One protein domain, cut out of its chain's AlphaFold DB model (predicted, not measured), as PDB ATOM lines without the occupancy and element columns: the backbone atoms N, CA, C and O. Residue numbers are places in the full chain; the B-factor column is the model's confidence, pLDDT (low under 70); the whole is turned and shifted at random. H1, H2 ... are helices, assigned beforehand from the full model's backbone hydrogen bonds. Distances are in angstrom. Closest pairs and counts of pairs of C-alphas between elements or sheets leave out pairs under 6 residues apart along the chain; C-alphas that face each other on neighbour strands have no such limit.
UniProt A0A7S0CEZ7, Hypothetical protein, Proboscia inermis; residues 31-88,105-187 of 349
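AT A GLANCE: This is residues 31 to 88 and 105 to 187 of the 349 residues of the protein "Hypothetical protein" of Proboscia inermis (UniProt A0A7S0CEZ7). Four nearly aligned helices, H3, H4, H5 and H8, lie side by side in a compact bundle, H3 and H5 between H4 and the long H8, whose later part reaches past the others. H2 packs on H3 and H4, and the short H7 on H5. The printed part has 141 residues, 87 of them in eight named helices, H1 to H8 in order, with no named strand: all helix. The radius of gyration of the C-alphas is 14.8 A, and the spans are 42 by 35 by 32 A.

HOW THE PARTS SIT: H1, residues 31 to 36, touches no helix but is near H5, residues 121 to 134. H2, residues 46 to 55, and H3, residues 65 to 78, form a helical hairpin at a tilt of 35.1 degrees, only just steep; C-alphas 53 and 78 are closest, 5.8 A apart. H4, residues 108 to 117, and H5 form another at a shallow tilt of 14 degrees, closest at C-alphas 115 and 127, 6.2 A. H6, residues 142 to 145, is close to but not clearly touching H8, residues 163 to 187. H7, residues 155 to 158, touches H5, with C-alphas 158 and 125 closest at 5.6 A. H8 touches H3 with residues 163 to 174 alone, the same way at 17 degrees, a shallow tilt; C-alphas 163 and 66 are closest, 5.8 A. H6 and H7 are too short for an O i to N i+4 pair; in the other helices every such pair is within hydrogen-bond range.

IN THESE COORDINATES: H1 begins at C-alpha 31 (89.984, 178.799, 132.003). H3 spans 20.1 A, H5 20.0 A and H8 36.2 A, ending at C-alpha 187 (52.764, 187.858, 134.384).

THE WHOLE: Residues 89 to 104 are not printed; C-alphas 88 and 105 are 13.4 A apart. Of the links printed whole, none is long. Confidence is under 70 for 48 residues, among them 31 to 63.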
ATOM      1  N   ALA A  31      90.400 179.420 133.261       39.47
ATOM      2  CA  ALA A  31      89.984 178.799 132.003       39.47
ATOM      3  C   ALA A  31      89.365 177.398 132.186       39.47
ATOM      4  O   ALA A  31      88.336 177.086 131.590       39.47
ATOM      5  N   LEU A  32      89.923 176.565 133.072       40.19
ATOM      6  CA  LEU A  32      89.498 175.165 133.171       40.19
ATOM      7  C   LEU A  32      88.195 174.968 133.960       40.19
ATOM      8  O   LEU A  32      87.490 173.996 133.704       40.19
ATOM      9  N   PHE A  33      87.791 175.905 134.825       40.56
ATOM     10  CA  PHE A  33      86.418 175.926 135.356       40.56
ATOM     11  C   PHE A  33      85.403 176.455 134.325       40.56
ATOM     12  O   PHE A  33      84.253 176.025 134.344       40.56
ATOM     13  N   SER A  34      85.806 177.330 133.391       43.62
ATOM     14  CA  SER A  34      84.944 177.747 132.268       43.62
ATOM     15  C   SER A  34      84.834 176.727 131.129       43.62
ATOM     16  O   SER A  34      83.937 176.861 130.307       43.62
ATOM     17  N   GLU A  35      85.683 175.698 131.095       38.22
ATOM     18  CA  GLU A  35      85.607 174.618 130.099       38.22
ATOM     19  C   GLU A  35      85.050 173.318 130.702       38.22
ATOM     20  O   GLU A  35      84.084 172.760 130.185       38.22
ATOM     21  N   THR A  36      85.559 172.858 131.855       41.25
ATOM     22  CA  THR A  36      85.152 171.555 132.434       41.25
ATOM     23  C   THR A  36      83.785 171.545 133.122       41.25
ATOM     24  O   THR A  36      83.239 170.469 133.362       41.25
ATOM     25  N   CYS A  37      83.199 172.710 133.421       41.22
ATOM     26  CA  CYS A  37      81.799 172.810 133.855       41.22
ATOM     27  C   CYS A  37      80.807 172.943 132.683       41.22
ATOM     28  O   CYS A  37      79.601 173.002 132.934       41.22
ATOM     29  N   PHE A  38      81.301 173.021 131.438       44.59
ATOM     30  CA  PHE A  38      80.539 173.461 130.261       44.59
ATOM     31  C   PHE A  38      80.597 172.496 129.060       44.59
ATOM     32  O   PHE A  38      80.044 172.812 128.006       44.59
ATOM     33  N   SER A  39      81.182 171.302 129.212       32.34
ATOM     34  CA  SER A  39      80.932 170.183 128.289       32.34
ATOM     35  C   SER A  39      79.427 169.879 128.244       32.34
ATOM     36  O   SER A  39      78.755 169.868 129.276       32.34
ATOM     37  N   SER A  40      78.880 169.707 127.040       43.31
ATOM     38  CA  SER A  40      77.484 170.027 126.711       43.31
ATOM     39  C   SER A  40      76.435 168.970 127.084       43.31
ATOM     40  O   SER A  40      75.512 168.733 126.307       43.31
ATOM     41  N   GLU A  41      76.539 168.341 128.254       39.06
ATOM     42  CA  GLU A  41      75.633 167.259 128.647       39.06
ATOM     43  C   GLU A  41      74.756 167.603 129.858       39.06
ATOM     44  O   GLU A  41      75.217 167.788 130.980       39.06
ATOM     45  N   HIS A  42      73.449 167.656 129.582       41.97
ATOM     46  CA  HIS A  42      72.366 167.238 130.474       41.97
ATOM     47  C   HIS A  42      72.412 167.704 131.946       41.97
ATOM     48  O   HIS A  42      72.511 166.900 132.867       41.97
ATOM     49  N   MET A  43      72.120 168.991 132.195       44.19
ATOM     50  CA  MET A  43      71.489 169.403 133.466       44.19
ATOM     51  C   MET A  43      70.030 168.908 133.518       44.19
ATOM     52  O   MET A  43      69.094 169.690 133.343       44.19
ATOM     53  N   THR A  44      69.829 167.601 133.690       39.22
ATOM     54  CA  THR A  44      68.501 166.966 133.646       39.22
ATOM     55  C   THR A  44      67.708 167.108 134.939       39.22
ATOM     56  O   THR A  44      66.495 167.271 134.857       39.22
ATOM     57  N   ASN A  45      68.353 167.147 136.113       47.03
ATOM     58  CA  ASN A  45      67.640 167.184 137.395       47.03
ATOM     59  C   ASN A  45      67.855 168.491 138.173       47.03
ATOM     60  O   ASN A  45      68.652 168.575 139.113       47.03
ATOM     61  N   TYR A  46      67.071 169.514 137.831       48.28
ATOM     62  CA  TYR A  46      66.975 170.738 138.634       48.28
ATOM     63  C   TYR A  46      66.376 170.495 140.035       48.28
ATOM     64  O   TYR A  46      66.730 171.199 140.982       48.28
ATOM     65  N   ASP A  47      65.550 169.463 140.202       45.69
ATOM     66  CA  ASP A  47      65.014 169.074 141.512       45.69
ATOM     67  C   ASP A  47      66.100 168.474 142.413       45.69
ATOM     68  O   ASP A  47      66.184 168.810 143.595       45.69
ATOM     69  N   THR A  48      67.030 167.692 141.845       50.47
ATOM     70  CA  THR A  48      68.226 167.222 142.565       50.47
ATOM     71  C   THR A  48      69.146 168.384 142.953       50.47
ATOM     72  O   THR A  48      69.764 168.323 144.010       50.47
ATOM     73  N   LEU A  49      69.208 169.470 142.172       51.66
ATOM     74  CA  LEU A  49      69.951 170.690 142.529       51.66
ATOM     75  C   LEU A  49      69.347 171.384 143.760       51.66
ATOM     76  O   LEU A  49      70.071 171.703 144.704       51.66
ATOM     77  N   HIS A  50      68.028 171.580 143.786       49.78
ATOM     78  CA  HIS A  50      67.337 172.213 144.915       49.78
ATOM     79  C   HIS A  50      67.346 171.314 146.164       49.78
ATOM     80  O   HIS A  50      67.614 171.803 147.265       49.78
ATOM     81  N   HIS A  51      67.159 170.000 145.997       52.88
ATOM     82  CA  HIS A  51      67.304 169.018 147.072       52.88
ATOM     83  C   HIS A  51      68.734 168.989 147.620       52.88
ATOM     84  O   HIS A  51      68.912 169.082 148.829       52.88
ATOM     85  N   ALA A  52      69.761 168.930 146.762       51.34
ATOM     86  CA  ALA A  52      71.158 168.937 147.190       51.34
ATOM     87  C   ALA A  52      71.455 170.174 148.046       51.34
ATOM     88  O   ALA A  52      71.840 170.028 149.205       51.34
ATOM     89  N   ILE A  53      71.188 171.382 147.534       54.81
ATOM     90  CA  ILE A  53      71.479 172.633 148.254       54.81
ATOM     91  C   ILE A  53      70.697 172.731 149.580       54.81
ATOM     92  O   ILE A  53      71.251 173.225 150.561       54.81
ATOM     93  N   LYS A  54      69.457 172.219 149.656       56.22
ATOM     94  CA  LYS A  54      68.682 172.148 150.913       56.22
ATOM     95  C   LYS A  54      69.161 171.061 151.882       56.22
ATOM     96  O   LYS A  54      69.081 171.262 153.090       56.22
ATOM     97  N   SER A  55      69.652 169.930 151.374       50.84
ATOM     98  CA  SER A  55      70.171 168.812 152.175       50.84
ATOM     99  C   SER A  55      71.572 169.062 152.737       50.84
ATOM    100  O   SER A  55      71.960 168.425 153.715       50.84
ATOM    101  N   PHE A  56      72.336 169.998 152.158       54.06
ATOM    102  CA  PHE A  56      73.649 170.352 152.683       54.06
ATOM    103  C   PHE A  56      73.510 171.062 154.038       54.06
ATOM    104  O   PHE A  56      72.903 172.135 154.112       54.06
ATOM    105  N   PRO A  57      74.106 170.523 155.119       49.03
ATOM    106  CA  PRO A  57      74.009 171.134 156.432       49.03
ATOM    107  C   PRO A  57      74.805 172.442 156.452       49.03
ATOM    108  O   PRO A  57      76.034 172.448 156.567       49.03
ATOM    109  N   LEU A  58      74.089 173.566 156.380       53.22
ATOM    110  CA  LEU A  58      74.619 174.886 156.710       53.22
ATOM    111  C   LEU A  58      75.120 174.841 158.160       53.22
ATOM    112  O   LEU A  58      74.327 174.919 159.103       53.22
ATOM    113  N   LYS A  59      76.435 174.664 158.343       54.84
ATOM    114  CA  LYS A  59      77.057 174.580 159.672       54.84
ATOM    115  C   LYS A  59      76.657 175.807 160.498       54.84
ATOM    116  O   LYS A  59      76.701 176.932 159.991       54.84
ATOM    117  N   LYS A  60      76.268 175.580 161.762       48.78
ATOM    118  CA  LYS A  60      75.941 176.649 162.723       48.78
ATOM    119  C   LYS A  60      77.076 177.681 162.773       48.78
ATOM    120  O   LYS A  60      78.235 177.347 162.545       48.78
ATOM    121  N   ASN A  61      76.710 178.936 163.041       51.16
ATOM    122  CA  ASN A  61      77.570 180.120 162.923       51.16
ATOM    123  C   ASN A  61      78.712 180.180 163.960       51.16
ATOM    124  O   ASN A  61      78.738 181.073 164.802       51.16
ATOM    125  N   GLU A  62      79.700 179.300 163.838       52.53
ATOM    126  CA  GLU A  62      80.984 179.386 164.531       52.53
ATOM    127  C   GLU A  62      82.091 179.471 163.477       52.53
ATOM    128  O   GLU A  62      82.510 178.479 162.882       52.53
ATOM    129  N   GLY A  63      82.508 180.700 163.156       62.47
ATOM    130  CA  GLY A  63      83.525 180.926 162.136       62.47
ATOM    131  C   GLY A  63      83.714 182.380 161.708       62.47
ATOM    132  O   GLY A  63      82.819 183.224 161.816       62.47
ATOM    133  N   ASN A  64      84.912 182.627 161.175       77.19
ATOM    134  CA  ASN A  64      85.370 183.876 160.563       77.19
ATOM    135  C   ASN A  64      84.412 184.361 159.443       77.19
ATOM    136  O   ASN A  64      83.636 183.579 158.888       77.19
ATOM    137  N   ILE A  65      84.477 185.646 159.077       83.88
ATOM    138  CA  ILE A  65      83.592 186.299 158.097       83.88
ATOM    139  C   ILE A  65      83.524 185.557 156.751       83.88
ATOM    140  O   ILE A  65      82.446 185.448 156.170       83.88
ATOM    141  N   LEU A  66      84.627 184.931 156.329       83.75
ATOM    142  CA  LEU A  66      84.700 184.067 155.151       83.75
ATOM    143  C   LEU A  66      83.657 182.927 155.182       83.75
ATOM    144  O   LEU A  66      82.991 182.666 154.181       83.75
ATOM    145  N   CYS A  67      83.463 182.271 156.333       82.50
ATOM    146  CA  CYS A  67      82.476 181.198 156.499       82.50
ATOM    147  C   CYS A  67      81.035 181.720 156.402       82.50
ATOM    148  O   CYS A  67      80.168 181.044 155.847       82.50
ATOM    149  N   LYS A  68      80.780 182.949 156.869       84.38
ATOM    150  CA  LYS A  68      79.476 183.609 156.698       84.38
ATOM    151  C   LYS A  68      79.210 183.901 155.216       84.38
ATOM    152  O   LYS A  68      78.118 183.610 154.731       84.38
ATOM    153  N   THR A  69      80.218 184.371 154.476       86.50
ATOM    154  CA  THR A  69      80.108 184.612 153.027       86.50
ATOM    155  C   THR A  69      79.924 183.313 152.226       86.50
ATOM    156  O   THR A  69      79.103 183.304 151.311       86.50
ATOM    157  N   LYS A  70      80.563 182.189 152.598       86.19
ATOM    158  CA  LYS A  70      80.262 180.853 152.020       86.19
ATOM    159  C   LYS A  70      78.789 180.481 152.155       86.19
ATOM    160  O   LYS A  70      78.132 180.163 151.167       86.19
ATOM    161  N   ASN A  71      78.276 180.537 153.386       83.56
ATOM    162  CA  ASN A  71      76.891 180.184 153.683       83.56
ATOM    163  C   ASN A  71      75.915 181.101 152.926       83.56
ATOM    164  O   ASN A  71      74.882 180.634 152.458       83.56
ATOM    165  N   LEU A  72      76.258 182.382 152.744       85.62
ATOM    166  CA  LEU A  72      75.479 183.315 151.929       85.62
ATOM    167  C   LEU A  72      75.482 182.943 150.434       85.62
ATOM    168  O   LEU A  72      74.417 182.968 149.824       85.62
ATOM    169  N   ILE A  73      76.625 182.544 149.855       88.38
ATOM    170  CA  ILE A  73      76.704 182.064 148.458       88.38
ATOM    171  C   ILE A  73      75.770 180.868 148.242       88.38
ATOM    172  O   ILE A  73      74.966 180.880 147.310       88.38
ATOM    173  N   LEU A  74      75.846 179.859 149.116       84.25
ATOM    174  CA  LEU A  74      75.018 178.653 149.011       84.25
ATOM    175  C   LEU A  74      73.526 178.966 149.193       84.25
ATOM    176  O   LEU A  74      72.704 178.473 148.426       84.25
ATOM    177  N   ARG A  75      73.173 179.831 150.157       81.62
ATOM    178  CA  ARG A  75      71.784 180.264 150.381       81.62
ATOM    179  C   ARG A  75      71.202 181.022 149.191       81.62
ATOM    180  O   ARG A  75      70.103 180.692 148.767       81.62
ATOM    181  N   VAL A  76      71.922 181.999 148.635       83.50
ATOM    182  CA  VAL A  76      71.439 182.747 147.460       83.50
ATOM    183  C   VAL A  76      71.296 181.815 146.256       83.50
ATOM    184  O   VAL A  76      70.300 181.904 145.549       83.50
ATOM    185  N   ALA A  77      72.216 180.864 146.059       83.69
ATOM    186  CA  ALA A  77      72.086 179.865 144.997       83.69
ATOM    187  C   ALA A  77      70.862 178.942 145.170       83.69
ATOM    188  O   ALA A  77      70.227 178.591 144.175       83.69
ATOM    189  N   ALA A  78      70.496 178.601 146.413       75.31
ATOM    190  CA  ALA A  78      69.297 177.821 146.737       75.31
ATOM    191  C   ALA A  78      67.992 178.514 146.315       75.31
ATOM    192  O   ALA A  78      67.042 177.849 145.911       75.31
ATOM    193  N   CYS A  79      67.947 179.845 146.431       74.25
ATOM    194  CA  CYS A  79      66.757 180.663 146.188       74.25
ATOM    195  C   CYS A  79      66.542 181.031 144.710       74.25
ATOM    196  O   CYS A  79      65.549 181.681 144.384       74.25
ATOM    197  N   ILE A  80      67.457 180.662 143.807       79.81
ATOM    198  CA  ILE A  80      67.359 181.006 142.382       79.81
ATOM    199  C   ILE A  80      66.299 180.128 141.699       79.81
ATOM    200  O   ILE A  80      66.476 178.909 141.639       79.81
ATOM    201  N   PRO A  81      65.243 180.713 141.093       73.50
ATOM    202  CA  PRO A  81      64.263 179.950 140.334       73.50
ATOM    203  C   PRO A  81      64.917 179.188 139.181       73.50
ATOM    204  O   PRO A  81      65.687 179.754 138.405       73.50
ATOM    205  N   ILE A  82      64.536 177.922 139.012       70.81
ATOM    206  CA  ILE A  82      65.041 177.014 137.966       70.81
ATOM    207  C   ILE A  82      65.001 177.662 136.574       70.81
ATOM    208  O   ILE A  82      65.956 177.596 135.802       70.81
ATOM    209  N   CYS A  83      63.917 178.378 136.270       73.38
ATOM    210  CA  CYS A  83      63.714 179.056 134.993       73.38
ATOM    211  C   CYS A  83      64.675 180.236 134.728       73.38
ATOM    212  O   CYS A  83      64.710 180.733 133.598       73.38
ATOM    213  N   LEU A  84      65.437 180.697 135.728       79.56
ATOM    214  CA  LEU A  84      66.431 181.763 135.599       79.56
ATOM    215  C   LEU A  84      67.802 181.246 135.136       79.56
ATOM    216  O   LEU A  84      68.570 182.018 134.557       79.56
ATOM    217  N   TYR A  85      68.103 179.960 135.325       79.38
ATOM    218  CA  TYR A  85      69.307 179.341 134.772       79.38
ATOM    219  C   TYR A  85      69.254 179.295 133.236       79.38
ATOM    220  O   TYR A  85      68.188 179.288 132.607       79.38
ATOM    221  N   LYS A  86      70.426 179.311 132.595       75.31
ATOM    222  CA  LYS A  86      70.536 179.114 131.145       75.31
ATOM    223  C   LYS A  86      70.144 177.675 130.797       75.31
ATOM    224  O   LYS A  86      70.750 176.735 131.299       75.31
ATOM    225  N   LYS A  87      69.175 177.502 129.891       57.94
ATOM    226  CA  LYS A  87      68.951 176.201 129.244       57.94
ATOM    227  C   LYS A  87      70.190 175.830 128.406       57.94
ATOM    228  O   LYS A  87      70.796 176.748 127.845       57.94
ATOM    229  N   PRO A  88      70.543 174.536 128.283       51.91
ATOM    230  CA  PRO A  88      71.552 174.094 127.324       51.91
ATOM    231  C   PRO A  88      71.201 174.597 125.922       51.91
ATOM    232  O   PRO A  88      70.036 174.551 125.517       51.91
ATOM    233  N   ASN A 105      75.296 164.346 136.021       44.84
ATOM    234  CA  ASN A 105      74.841 165.367 137.008       44.84
ATOM    235  C   ASN A 105      76.006 166.225 137.603       44.84
ATOM    236  O   ASN A 105      75.951 166.724 138.729       44.84
ATOM    237  N   PHE A 106      77.111 166.379 136.866       48.06
ATOM    238  CA  PHE A 106      78.467 166.588 137.408       48.06
ATOM    239  C   PHE A 106      78.890 168.058 137.635       48.06
ATOM    240  O   PHE A 106      79.972 168.297 138.169       48.06
ATOM    241  N   SER A 107      78.084 169.051 137.233       66.81
ATOM    242  CA  SER A 107      78.511 170.469 137.203       66.81
ATOM    243  C   SER A 107      78.167 171.264 138.480       66.81
ATOM    244  O   SER A 107      79.051 171.870 139.086       66.81
ATOM    245  N   ILE A 108      76.916 171.219 138.968       66.94
ATOM    246  CA  ILE A 108      76.514 171.984 140.171       66.94
ATOM    247  C   ILE A 108      77.106 171.416 141.468       66.94
ATOM    248  O   ILE A 108      77.527 172.183 142.331       66.94
ATOM    249  N   LEU A 109      77.186 170.089 141.608       67.12
ATOM    250  CA  LEU A 109      77.697 169.451 142.828       67.12
ATOM    251  C   LEU A 109      79.170 169.817 143.069       67.12
ATOM    252  O   LEU A 109      79.528 170.186 144.185       67.12
ATOM    253  N   LYS A 110      79.981 169.862 142.003       74.69
ATOM    254  CA  LYS A 110      81.351 170.401 142.038       74.69
ATOM    255  C   LYS A 110      81.418 171.867 142.438       74.69
ATOM    256  O   LYS A 110      82.357 172.271 143.113       74.69
ATOM    257  N   TRP A 111      80.468 172.693 141.994       82.75
ATOM    258  CA  TRP A 111      80.436 174.100 142.389       82.75
ATOM    259  C   TRP A 111      80.124 174.249 143.886       82.75
ATOM    260  O   TRP A 111      80.767 175.051 144.562       82.75
ATOM    261  N   ILE A 112      79.216 173.432 144.431       77.62
ATOM    262  CA  ILE A 112      78.934 173.395 145.876       77.62
ATOM    263  C   ILE A 112      80.176 172.939 146.657       77.62
ATOM    264  O   ILE A 112      80.573 173.604 147.613       77.62
ATOM    265  N   GLU A 113      80.823 171.855 146.221       78.19
ATOM    266  CA  GLU A 113      82.085 171.362 146.789       78.19
ATOM    267  C   GLU A 113      83.172 172.455 146.763       78.19
ATOM    268  O   GLU A 113      83.783 172.754 147.790       78.19
ATOM    269  N   PHE A 114      83.340 173.144 145.629       84.12
ATOM    270  CA  PHE A 114      84.274 174.260 145.467       84.12
ATOM    271  C   PHE A 114      84.003 175.418 146.446       84.12
ATOM    272  O   PHE A 114      84.936 175.942 147.064       84.12
ATOM    273  N   VAL A 115      82.736 175.803 146.655       86.75
ATOM    274  CA  VAL A 115      82.352 176.811 147.665       86.75
ATOM    275  C   VAL A 115      82.701 176.344 149.082       86.75
ATOM    276  O   VAL A 115      83.160 177.145 149.904       86.75
ATOM    277  N   GLN A 116      82.528 175.056 149.384       82.50
ATOM    278  CA  GLN A 116      82.850 174.492 150.695       82.50
ATOM    279  C   GLN A 116      84.364 174.491 150.962       82.50
ATOM    280  O   GLN A 116      84.778 174.973 152.022       82.50
ATOM    281  N   VAL A 117      85.197 174.055 150.007       82.69
ATOM    282  CA  VAL A 117      86.671 174.026 150.160       82.69
ATOM    283  C   VAL A 117      87.351 175.394 150.011       82.69
ATOM    284  O   VAL A 117      88.500 175.552 150.413       82.69
ATOM    285  N   SER A 118      86.657 176.414 149.492       85.88
ATOM    286  CA  SER A 118      87.189 177.778 149.323       85.88
ATOM    287  C   SER A 118      87.775 178.357 150.621       85.88
ATOM    288  O   SER A 118      87.035 178.639 151.555       85.88
ATOM    289  N   PHE A 119      89.083 178.587 150.713       85.69
ATOM    290  CA  PHE A 119      89.728 179.050 151.960       85.69
ATOM    291  C   PHE A 119      90.135 180.533 151.951       85.69
ATOM    292  O   PHE A 119      90.746 181.009 152.902       85.69
ATOM    293  N   ASN A 120      89.786 181.277 150.899       87.44
ATOM    294  CA  ASN A 120      90.062 182.709 150.767       87.44
ATOM    295  C   ASN A 120      89.002 183.413 149.898       87.44
ATOM    296  O   ASN A 120      88.224 182.773 149.185       87.44
ATOM    297  N   GLU A 121      88.995 184.744 149.925       88.94
ATOM    298  CA  GLU A 121      88.052 185.582 149.184       88.94
ATOM    299  C   GLU A 121      88.163 185.433 147.661       88.94
ATOM    300  O   GLU A 121      87.157 185.574 146.967       88.94
ATOM    301  N   ARG A 122      89.352 185.126 147.116       88.06
ATOM    302  CA  ARG A 122      89.549 184.950 145.663       88.06
ATOM    303  C   ARG A 122      88.770 183.740 145.147       88.06
ATOM    304  O   ARG A 122      88.109 183.846 144.116       88.06
ATOM    305  N   MET A 123      88.774 182.634 145.891       88.81
ATOM    306  CA  MET A 123      87.978 181.444 145.561       88.81
ATOM    307  C   MET A 123      86.471 181.715 145.686       88.81
ATOM    308  O   MET A 123      85.703 181.327 144.810       88.81
ATOM    309  N   LEU A 124      86.035 182.472 146.701       89.44
ATOM    310  CA  LEU A 124      84.624 182.874 146.815       89.44
ATOM    311  C   LEU A 124      84.183 183.823 145.688       89.44
ATOM    312  O   LEU A 124      83.056 183.717 145.205       89.44
ATOM    313  N   ALA A 125      85.060 184.716 145.225       88.62
ATOM    314  CA  ALA A 125      84.792 185.569 144.069       88.62
ATOM    315  C   ALA A 125      84.709 184.767 142.762       88.62
ATOM    316  O   ALA A 125      83.815 185.026 141.957       88.62
ATOM    317  N   GLN A 126      85.565 183.753 142.581       86.62
ATOM    318  CA  GLN A 126      85.450 182.787 141.483       86.62
ATOM    319  C   GLN A 126      84.115 182.032 141.549       86.62
ATOM    320  O   GLN A 126      83.401 181.970 140.548       86.62
ATOM    321  N   ALA A 127      83.721 181.532 142.724       87.69
ATOM    322  CA  ALA A 127      82.449 180.839 142.901       87.69
ATOM    323  C   ALA A 127      81.242 181.741 142.586       87.69
ATOM    324  O   ALA A 127      80.325 181.316 141.882       87.69
ATOM    325  N   TYR A 128      81.265 182.997 143.044       89.06
ATOM    326  CA  TYR A 128      80.264 184.011 142.702       89.06
ATOM    327  C   TYR A 128      80.232 184.308 141.194       89.06
ATOM    328  O   TYR A 128      79.156 184.391 140.602       89.06
ATOM    329  N   ALA A 129      81.396 184.433 140.549       85.06
ATOM    330  CA  ALA A 129      81.484 184.679 139.113       85.06
ATOM    331  C   ALA A 129      80.909 183.513 138.291       85.06
ATOM    332  O   ALA A 129      80.199 183.760 137.313       85.06
ATOM    333  N   VAL A 130      81.149 182.264 138.714       83.69
ATOM    334  CA  VAL A 130      80.519 181.067 138.132       83.69
ATOM    335  C   VAL A 130      79.004 181.104 138.335       83.69
ATOM    336  O   VAL A 130      78.273 181.019 137.354       83.69
ATOM    337  N   LEU A 131      78.511 181.347 139.555       85.31
ATOM    338  CA  LEU A 131      77.069 181.442 139.827       85.31
ATOM    339  C   LEU A 131      76.382 182.470 138.910       85.31
ATOM    340  O   LEU A 131      75.392 182.165 138.252       85.31
ATOM    341  N   VAL A 132      76.953 183.672 138.787       86.00
ATOM    342  CA  VAL A 132      76.443 184.743 137.913       86.00
ATOM    343  C   VAL A 132      76.548 184.400 136.418       86.00
ATOM    344  O   VAL A 132      75.777 184.934 135.612       86.00
ATOM    345  N   SER A 133      77.478 183.530 136.011       81.81
ATOM    346  CA  SER A 133      77.612 183.088 134.616       81.81
ATOM    347  C   SER A 133      76.561 182.042 134.224       81.81
ATOM    348  O   SER A 133      76.151 182.021 133.058       81.81
ATOM    349  N   MET A 134      76.069 181.247 135.179       79.81
ATOM    350  CA  MET A 134      75.007 180.248 134.981       79.81
ATOM    351  C   MET A 134      73.623 180.880 134.740       79.81
ATOM    352  O   MET A 134      72.744 180.246 134.153       79.81
ATOM    353  N   LEU A 135      73.421 182.138 135.148       83.00
ATOM    354  CA  LEU A 135      72.134 182.832 135.043       83.00
ATOM    355  C   LEU A 135      71.883 183.453 133.668       83.00
ATOM    356  O   LEU A 135      72.762 184.036 133.022       83.00
ATOM    357  N   ASN A 136      70.623 183.416 133.248       83.19
ATOM    358  CA  ASN A 136      70.138 184.145 132.092       83.19
ATOM    359  C   ASN A 136      69.947 185.634 132.439       83.19
ATOM    360  O   ASN A 136      68.848 186.100 132.751       83.19
ATOM    361  N   LYS A 137      71.038 186.401 132.329       84.50
ATOM    362  CA  LYS A 137      71.084 187.856 132.574       84.50
ATOM    363  C   LYS A 137      70.055 188.670 131.763       84.50
ATOM    364  O   LYS A 137      69.744 189.798 132.145       84.50
ATOM    365  N   ALA A 138      69.504 188.135 130.668       82.50
ATOM    366  CA  ALA A 138      68.459 188.812 129.894       82.50
ATOM    367  C   ALA A 138      67.114 188.894 130.648       82.50
ATOM    368  O   ALA A 138      66.343 189.829 130.419       82.50
ATOM    369  N   LYS A 139      66.860 187.961 131.575       84.69
ATOM    370  CA  LYS A 139      65.638 187.901 132.392       84.69
ATOM    371  C   LYS A 139      65.676 188.793 133.638       84.69
ATOM    372  O   LYS A 139      64.621 189.188 134.123       84.69
ATOM    373  N   LEU A 140      66.871 189.119 134.139       86.12
ATOM    374  CA  LEU A 140      67.051 189.958 135.328       86.12
ATOM    375  C   LEU A 140      66.706 191.443 135.066       86.12
ATOM    376  O   LEU A 140      66.782 191.895 133.915       86.12
ATOM    377  N   PRO A 141      66.345 192.214 136.115       85.50
ATOM    378  CA  PRO A 141      65.953 193.619 136.003       85.50
ATOM    379  C   PRO A 141      66.962 194.503 135.255       85.50
ATOM    380  O   PRO A 141      68.179 194.327 135.361       85.50
ATOM    381  N   LYS A 142      66.458 195.523 134.540       84.62
ATOM    382  CA  LYS A 142      67.295 196.445 133.743       84.62
ATOM    383  C   LYS A 142      68.408 197.090 134.582       84.62
ATOM    384  O   LYS A 142      69.553 197.089 134.140       84.62
ATOM    385  N   TRP A 143      68.098 197.566 135.793       85.88
ATOM    386  CA  TRP A 143      69.067 198.208 136.697       85.88
ATOM    387  C   TRP A 143      70.239 197.291 137.081       85.88
ATOM    388  O   TRP A 143      71.363 197.760 137.234       85.88
ATOM    389  N   TRP A 144      70.015 195.978 137.164       87.12
ATOM    390  CA  TRP A 144      71.061 195.002 137.472       87.12
ATOM    391  C   TRP A 144      71.983 194.758 136.260       87.12
ATOM    392  O   TRP A 144      73.181 194.519 136.416       87.12
ATOM    393  N   ARG A 145      71.445 194.869 135.035       84.19
ATOM    394  CA  ARG A 145      72.137 194.560 133.768       84.19
ATOM    395  C   ARG A 145      72.947 195.712 133.149       84.19
ATOM    396  O   ARG A 145      73.834 195.440 132.347       84.19
ATOM    397  N   LEU A 146      72.642 196.978 133.446       77.62
ATOM    398  CA  LEU A 146      73.220 198.139 132.738       77.62
ATOM    399  C   LEU A 146      74.763 198.187 132.770       77.62
ATOM    400  O   LEU A 146      75.362 198.188 133.835       77.62
ATOM    401  N   MET A 147      75.429 198.338 131.620       56.91
ATOM    402  CA  MET A 147      76.906 198.313 131.555       56.91
ATOM    403  C   MET A 147      77.609 199.435 132.342       56.91
ATOM    404  O   MET A 147      78.728 199.237 132.803       56.91
ATOM    405  N   LYS A 148      76.974 200.603 132.523       57.22
ATOM    406  CA  LYS A 148      77.584 201.776 133.190       57.22
ATOM    407  C   LYS A 148      77.456 201.792 134.726       57.22
ATOM    408  O   LYS A 148      77.968 202.709 135.352       57.22
ATOM    409  N   GLY A 149      76.785 200.810 135.334       58.44
ATOM    410  CA  GLY A 149      76.601 200.745 136.797       58.44
ATOM    411  C   GLY A 149      75.942 199.464 137.325       58.44
ATOM    412  O   GLY A 149      75.485 199.420 138.462       58.44
ATOM    413  N   GLY A 150      75.833 198.431 136.491       61.91
ATOM    414  CA  GLY A 150      75.060 197.227 136.756       61.91
ATOM    415  C   GLY A 150      75.861 196.143 137.463       61.91
ATOM    416  O   GLY A 150      76.953 195.746 137.049       61.91
ATOM    417  N   TRP A 151      75.234 195.586 138.488       79.69
ATOM    418  CA  TRP A 151      75.722 194.499 139.336       79.69
ATOM    419  C   TRP A 151      75.939 193.165 138.601       79.69
ATOM    420  O   TRP A 151      76.487 192.227 139.170       79.69
ATOM    421  N   SER A 152      75.570 193.087 137.319       78.31
ATOM    422  CA  SER A 152      75.853 191.957 136.429       78.31
ATOM    423  C   SER A 152      77.328 191.770 136.045       78.31
ATOM    424  O   SER A 152      77.681 190.715 135.496       78.31
ATOM    425  N   CYS A 153      78.179 192.772 136.292       79.81
ATOM    426  CA  CYS A 153      79.611 192.714 136.017       79.81
ATOM    427  C   CYS A 153      80.368 192.038 137.173       79.81
ATOM    428  O   CYS A 153      80.346 192.511 138.306       79.81
ATOM    429  N   VAL A 154      81.069 190.940 136.876       81.62
ATOM    430  CA  VAL A 154      81.824 190.157 137.874       81.62
ATOM    431  C   VAL A 154      83.261 190.653 138.071       81.62
ATOM    432  O   VAL A 154      83.883 190.334 139.083       81.62
ATOM    433  N   CYS A 155      83.796 191.472 137.160       75.06
ATOM    434  CA  CYS A 155      85.178 191.964 137.226       75.06
ATOM    435  C   CYS A 155      85.494 192.714 138.544       75.06
ATOM    436  O   CYS A 155      86.524 192.413 139.148       75.06
ATOM    437  N   PRO A 156      84.606 193.579 139.087       72.38
ATOM    438  CA  PRO A 156      84.802 194.221 140.394       72.38
ATOM    439  C   PRO A 156      84.669 193.286 141.608       72.38
ATOM    440  O   PRO A 156      84.874 193.729 142.735       72.38
ATOM    441  N   ALA A 157      84.244 192.032 141.428       74.12
ATOM    442  CA  ALA A 157      84.341 190.997 142.460       74.12
ATOM    443  C   ALA A 157      85.684 190.257 142.371       74.12
ATOM    444  O   ALA A 157      86.240 189.883 143.394       74.12
ATOM    445  N   MET A 158      86.208 190.077 141.155       79.12
ATOM    446  CA  MET A 158      87.441 189.337 140.871       79.12
ATOM    447  C   MET A 158      88.726 190.141 141.120       79.12
ATOM    448  O   MET A 158      89.729 189.556 141.519       79.12
ATOM    449  N   TYR A 159      88.713 191.457 140.881       78.06
ATOM    450  CA  TYR A 159      89.912 192.306 140.962       78.06
ATOM    451  C   TYR A 159      90.352 192.599 142.409       78.06
ATOM    452  O   TYR A 159      91.531 192.498 142.737       78.06
ATOM    453  N   SER A 160      89.401 192.919 143.291       80.06
ATOM    454  CA  SER A 160      89.639 193.223 144.711       80.06
ATOM    455  C   SER A 160      88.629 192.491 145.616       80.06
ATOM    456  O   SER A 160      87.747 193.110 146.220       80.06
ATOM    457  N   PRO A 161      88.711 191.150 145.697       86.25
ATOM    458  CA  PRO A 161      87.745 190.347 146.432       86.25
ATOM    459  C   PRO A 161      87.874 190.569 147.942       86.25
ATOM    460  O   PRO A 161      88.911 190.295 148.539       86.25
ATOM    461  N   THR A 162      86.791 191.030 148.565       89.62
ATOM    462  CA  THR A 162      86.643 191.124 150.025       89.62
ATOM    463  C   THR A 162      85.391 190.368 150.454       89.62
ATOM    464  O   THR A 162      84.386 190.381 149.737       89.62
ATOM    465  N   SER A 163      85.412 189.740 151.633       87.06
ATOM    466  CA  SER A 163      84.263 188.981 152.148       87.06
ATOM    467  C   SER A 163      82.976 189.828 152.190       87.06
ATOM    468  O   SER A 163      81.914 189.346 151.793       87.06
ATOM    469  N   SER A 164      83.082 191.112 152.564       88.62
ATOM    470  CA  SER A 164      81.973 192.081 152.573       88.62
ATOM    471  C   SER A 164      81.545 192.536 151.173       88.62
ATOM    472  O   SER A 164      80.351 192.664 150.910       88.62
ATOM    473  N   GLY A 165      82.488 192.753 150.246       88.56
ATOM    474  CA  GLY A 165      82.178 193.135 148.864       88.56
ATOM    475  C   GLY A 165      81.479 192.017 148.086       88.56
ATOM    476  O   GLY A 165      80.552 192.281 147.320       88.56
ATOM    477  N   ILE A 166      81.867 190.763 148.328       89.88
ATOM    478  CA  ILE A 166      81.187 189.575 147.794       89.88
ATOM    479  C   ILE A 166      79.785 189.454 148.414       89.88
ATOM    480  O   ILE A 166      78.815 189.270 147.680       89.88
ATOM    481  N   ALA A 167      79.650 189.643 149.733       88.38
ATOM    482  CA  ALA A 167      78.352 189.622 150.411       88.38
ATOM    483  C   ALA A 167      77.377 190.687 149.877       88.38
ATOM    484  O   ALA A 167      76.237 190.359 149.557       88.38
ATOM    485  N   LEU A 168      77.826 191.931 149.679       89.38
ATOM    486  CA  LEU A 168      77.017 192.989 149.062       89.38
ATOM    487  C   LEU A 168      76.512 192.577 147.670       89.38
ATOM    488  O   LEU A 168      75.335 192.738 147.359       89.38
ATOM    489  N   ARG A 169      77.382 192.000 146.836       88.44
ATOM    490  CA  ARG A 169      77.011 191.541 145.488       88.44
ATOM    491  C   ARG A 169      76.040 190.359 145.493       88.44
ATOM    492  O   ARG A 169      75.255 190.235 144.555       88.44
ATOM    493  N   LEU A 170      76.062 189.532 146.538       89.69
ATOM    494  CA  LEU A 170      75.083 188.469 146.766       89.69
ATOM    495  C   LEU A 170      73.726 189.032 147.196       89.69
ATOM    496  O   LEU A 170      72.727 188.644 146.606       89.69
ATOM    497  N   PHE A 171      73.678 189.994 148.124       89.00
ATOM    498  CA  PHE A 171      72.423 190.658 148.507       89.00
ATOM    499  C   PHE A 171      71.770 191.404 147.337       89.00
ATOM    500  O   PHE A 171      70.557 191.342 147.158       89.00
ATOM    501  N   ILE A 172      72.559 192.075 146.492       88.56
ATOM    502  CA  ILE A 172      72.017 192.757 145.310       88.56
ATOM    503  C   ILE A 172      71.582 191.761 144.217       88.56
ATOM    504  O   ILE A 172      70.629 192.029 143.482       88.56
ATOM    505  N   LEU A 173      72.239 190.601 144.108       88.50
ATOM    506  CA  LEU A 173      71.772 189.507 143.253       88.50
ATOM    507  C   LEU A 173      70.448 188.921 143.775       88.50
ATOM    508  O   LEU A 173      69.521 188.766 142.987       88.50
ATOM    509  N   ASP A 174      70.338 188.671 145.080       86.44
ATOM    510  CA  ASP A 174      69.125 188.186 145.755       86.44
ATOM    511  C   ASP A 174      67.936 189.140 145.537       86.44
ATOM    512  O   ASP A 174      66.870 188.721 145.092       86.44
ATOM    513  N   LEU A 175      68.152 190.453 145.685       85.75
ATOM    514  CA  LEU A 175      67.156 191.484 145.366       85.75
ATOM    515  C   LEU A 175      66.720 191.455 143.886       85.75
ATOM    516  O   LEU A 175      65.536 191.603 143.574       85.75
ATOM    517  N   ALA A 176      67.661 191.249 142.960       86.62
ATOM    518  CA  ALA A 176      67.367 191.153 141.531       86.62
ATOM    519  C   ALA A 176      66.589 189.872 141.172       86.62
ATOM    520  O   ALA A 176      65.726 189.906 140.290       86.62
ATOM    521  N   ILE A 177      66.869 188.762 141.866       84.94
ATOM    522  CA  ILE A 177      66.124 187.501 141.769       84.94
ATOM    523  C   ILE A 177      64.708 187.688 142.319       84.94
ATOM    524  O   ILE A 177      63.750 187.365 141.621       84.94
ATOM    525  N   ALA A 178      64.555 188.276 143.509       78.62
ATOM    526  CA  ALA A 178      63.255 188.531 144.127       78.62
ATOM    527  C   ALA A 178      62.347 189.379 143.218       78.62
ATOM    528  O   ALA A 178      61.202 189.004 142.964       78.62
ATOM    529  N   GLN A 179      62.868 190.465 142.633       83.75
ATOM    530  CA  GLN A 179      62.103 191.278 141.683       83.75
ATOM    531  C   GLN A 179      61.748 190.515 140.393       83.75
ATOM    532  O   GLN A 179      60.667 190.716 139.834       83.75
ATOM    533  N   TYR A 180      62.626 189.629 139.908       81.44
ATOM    534  CA  TYR A 180      62.307 188.749 138.782       81.44
ATOM    535  C   TYR A 180      61.173 187.771 139.133       81.44
ATOM    536  O   TYR A 180      60.236 187.637 138.346       81.44
ATOM    537  N   THR A 181      61.202 187.159 140.320       76.12
ATOM    538  CA  THR A 181      60.140 186.271 140.822       76.12
ATOM    539  C   THR A 181      58.803 187.006 140.944       76.12
ATOM    540  O   THR A 181      57.795 186.515 140.440       76.12
ATOM    541  N   VAL A 182      58.786 188.230 141.486       75.31
ATOM    542  CA  VAL A 182      57.579 189.081 141.497       75.31
ATOM    543  C   VAL A 182      57.085 189.358 140.071       75.31
ATOM    544  O   VAL A 182      55.892 189.238 139.805       75.31
ATOM    545  N   SER A 183      57.983 189.641 139.117       72.12
ATOM    546  CA  SER A 183      57.602 189.817 137.706       72.12
ATOM    547  C   SER A 183      57.093 188.538 137.026       72.12
ATOM    548  O   SER A 183      56.455 188.655 135.977       72.12
ATOM    549  N   LEU A 184      57.396 187.342 137.536       68.94
ATOM    550  CA  LEU A 184      56.778 186.104 137.057       68.94
ATOM    551  C   LEU A 184      55.348 185.994 137.584       68.94
ATOM    552  O   LEU A 184      54.438 185.797 136.785       68.94
ATOM    553  N   ILE A 185      55.157 186.215 138.889       63.41
ATOM    554  CA  ILE A 185      53.850 186.157 139.562       63.41
ATOM    555  C   ILE A 185      52.857 187.147 138.928       63.41
ATOM    556  O   ILE A 185      51.708 186.789 138.668       63.41
ATOM    557  N   THR A 186      53.294 188.370 138.602       55.09
ATOM    558  CA  THR A 186      52.423 189.359 137.941       55.09
ATOM    559  C   THR A 186      52.112 189.025 136.482       55.09
ATOM    560  O   THR A 186      51.045 189.393 136.003       55.09
ATOM    561  N   LYS A 187      52.991 188.301 135.775       54.50
ATOM    562  CA  LYS A 187      52.764 187.858 134.384       54.50
ATOM    563  C   LYS A 187      51.939 186.579 134.266       54.50
ATOM    564  O   LYS A 187      51.393 186.328 133.200       54.50
TER     565      LYS A 187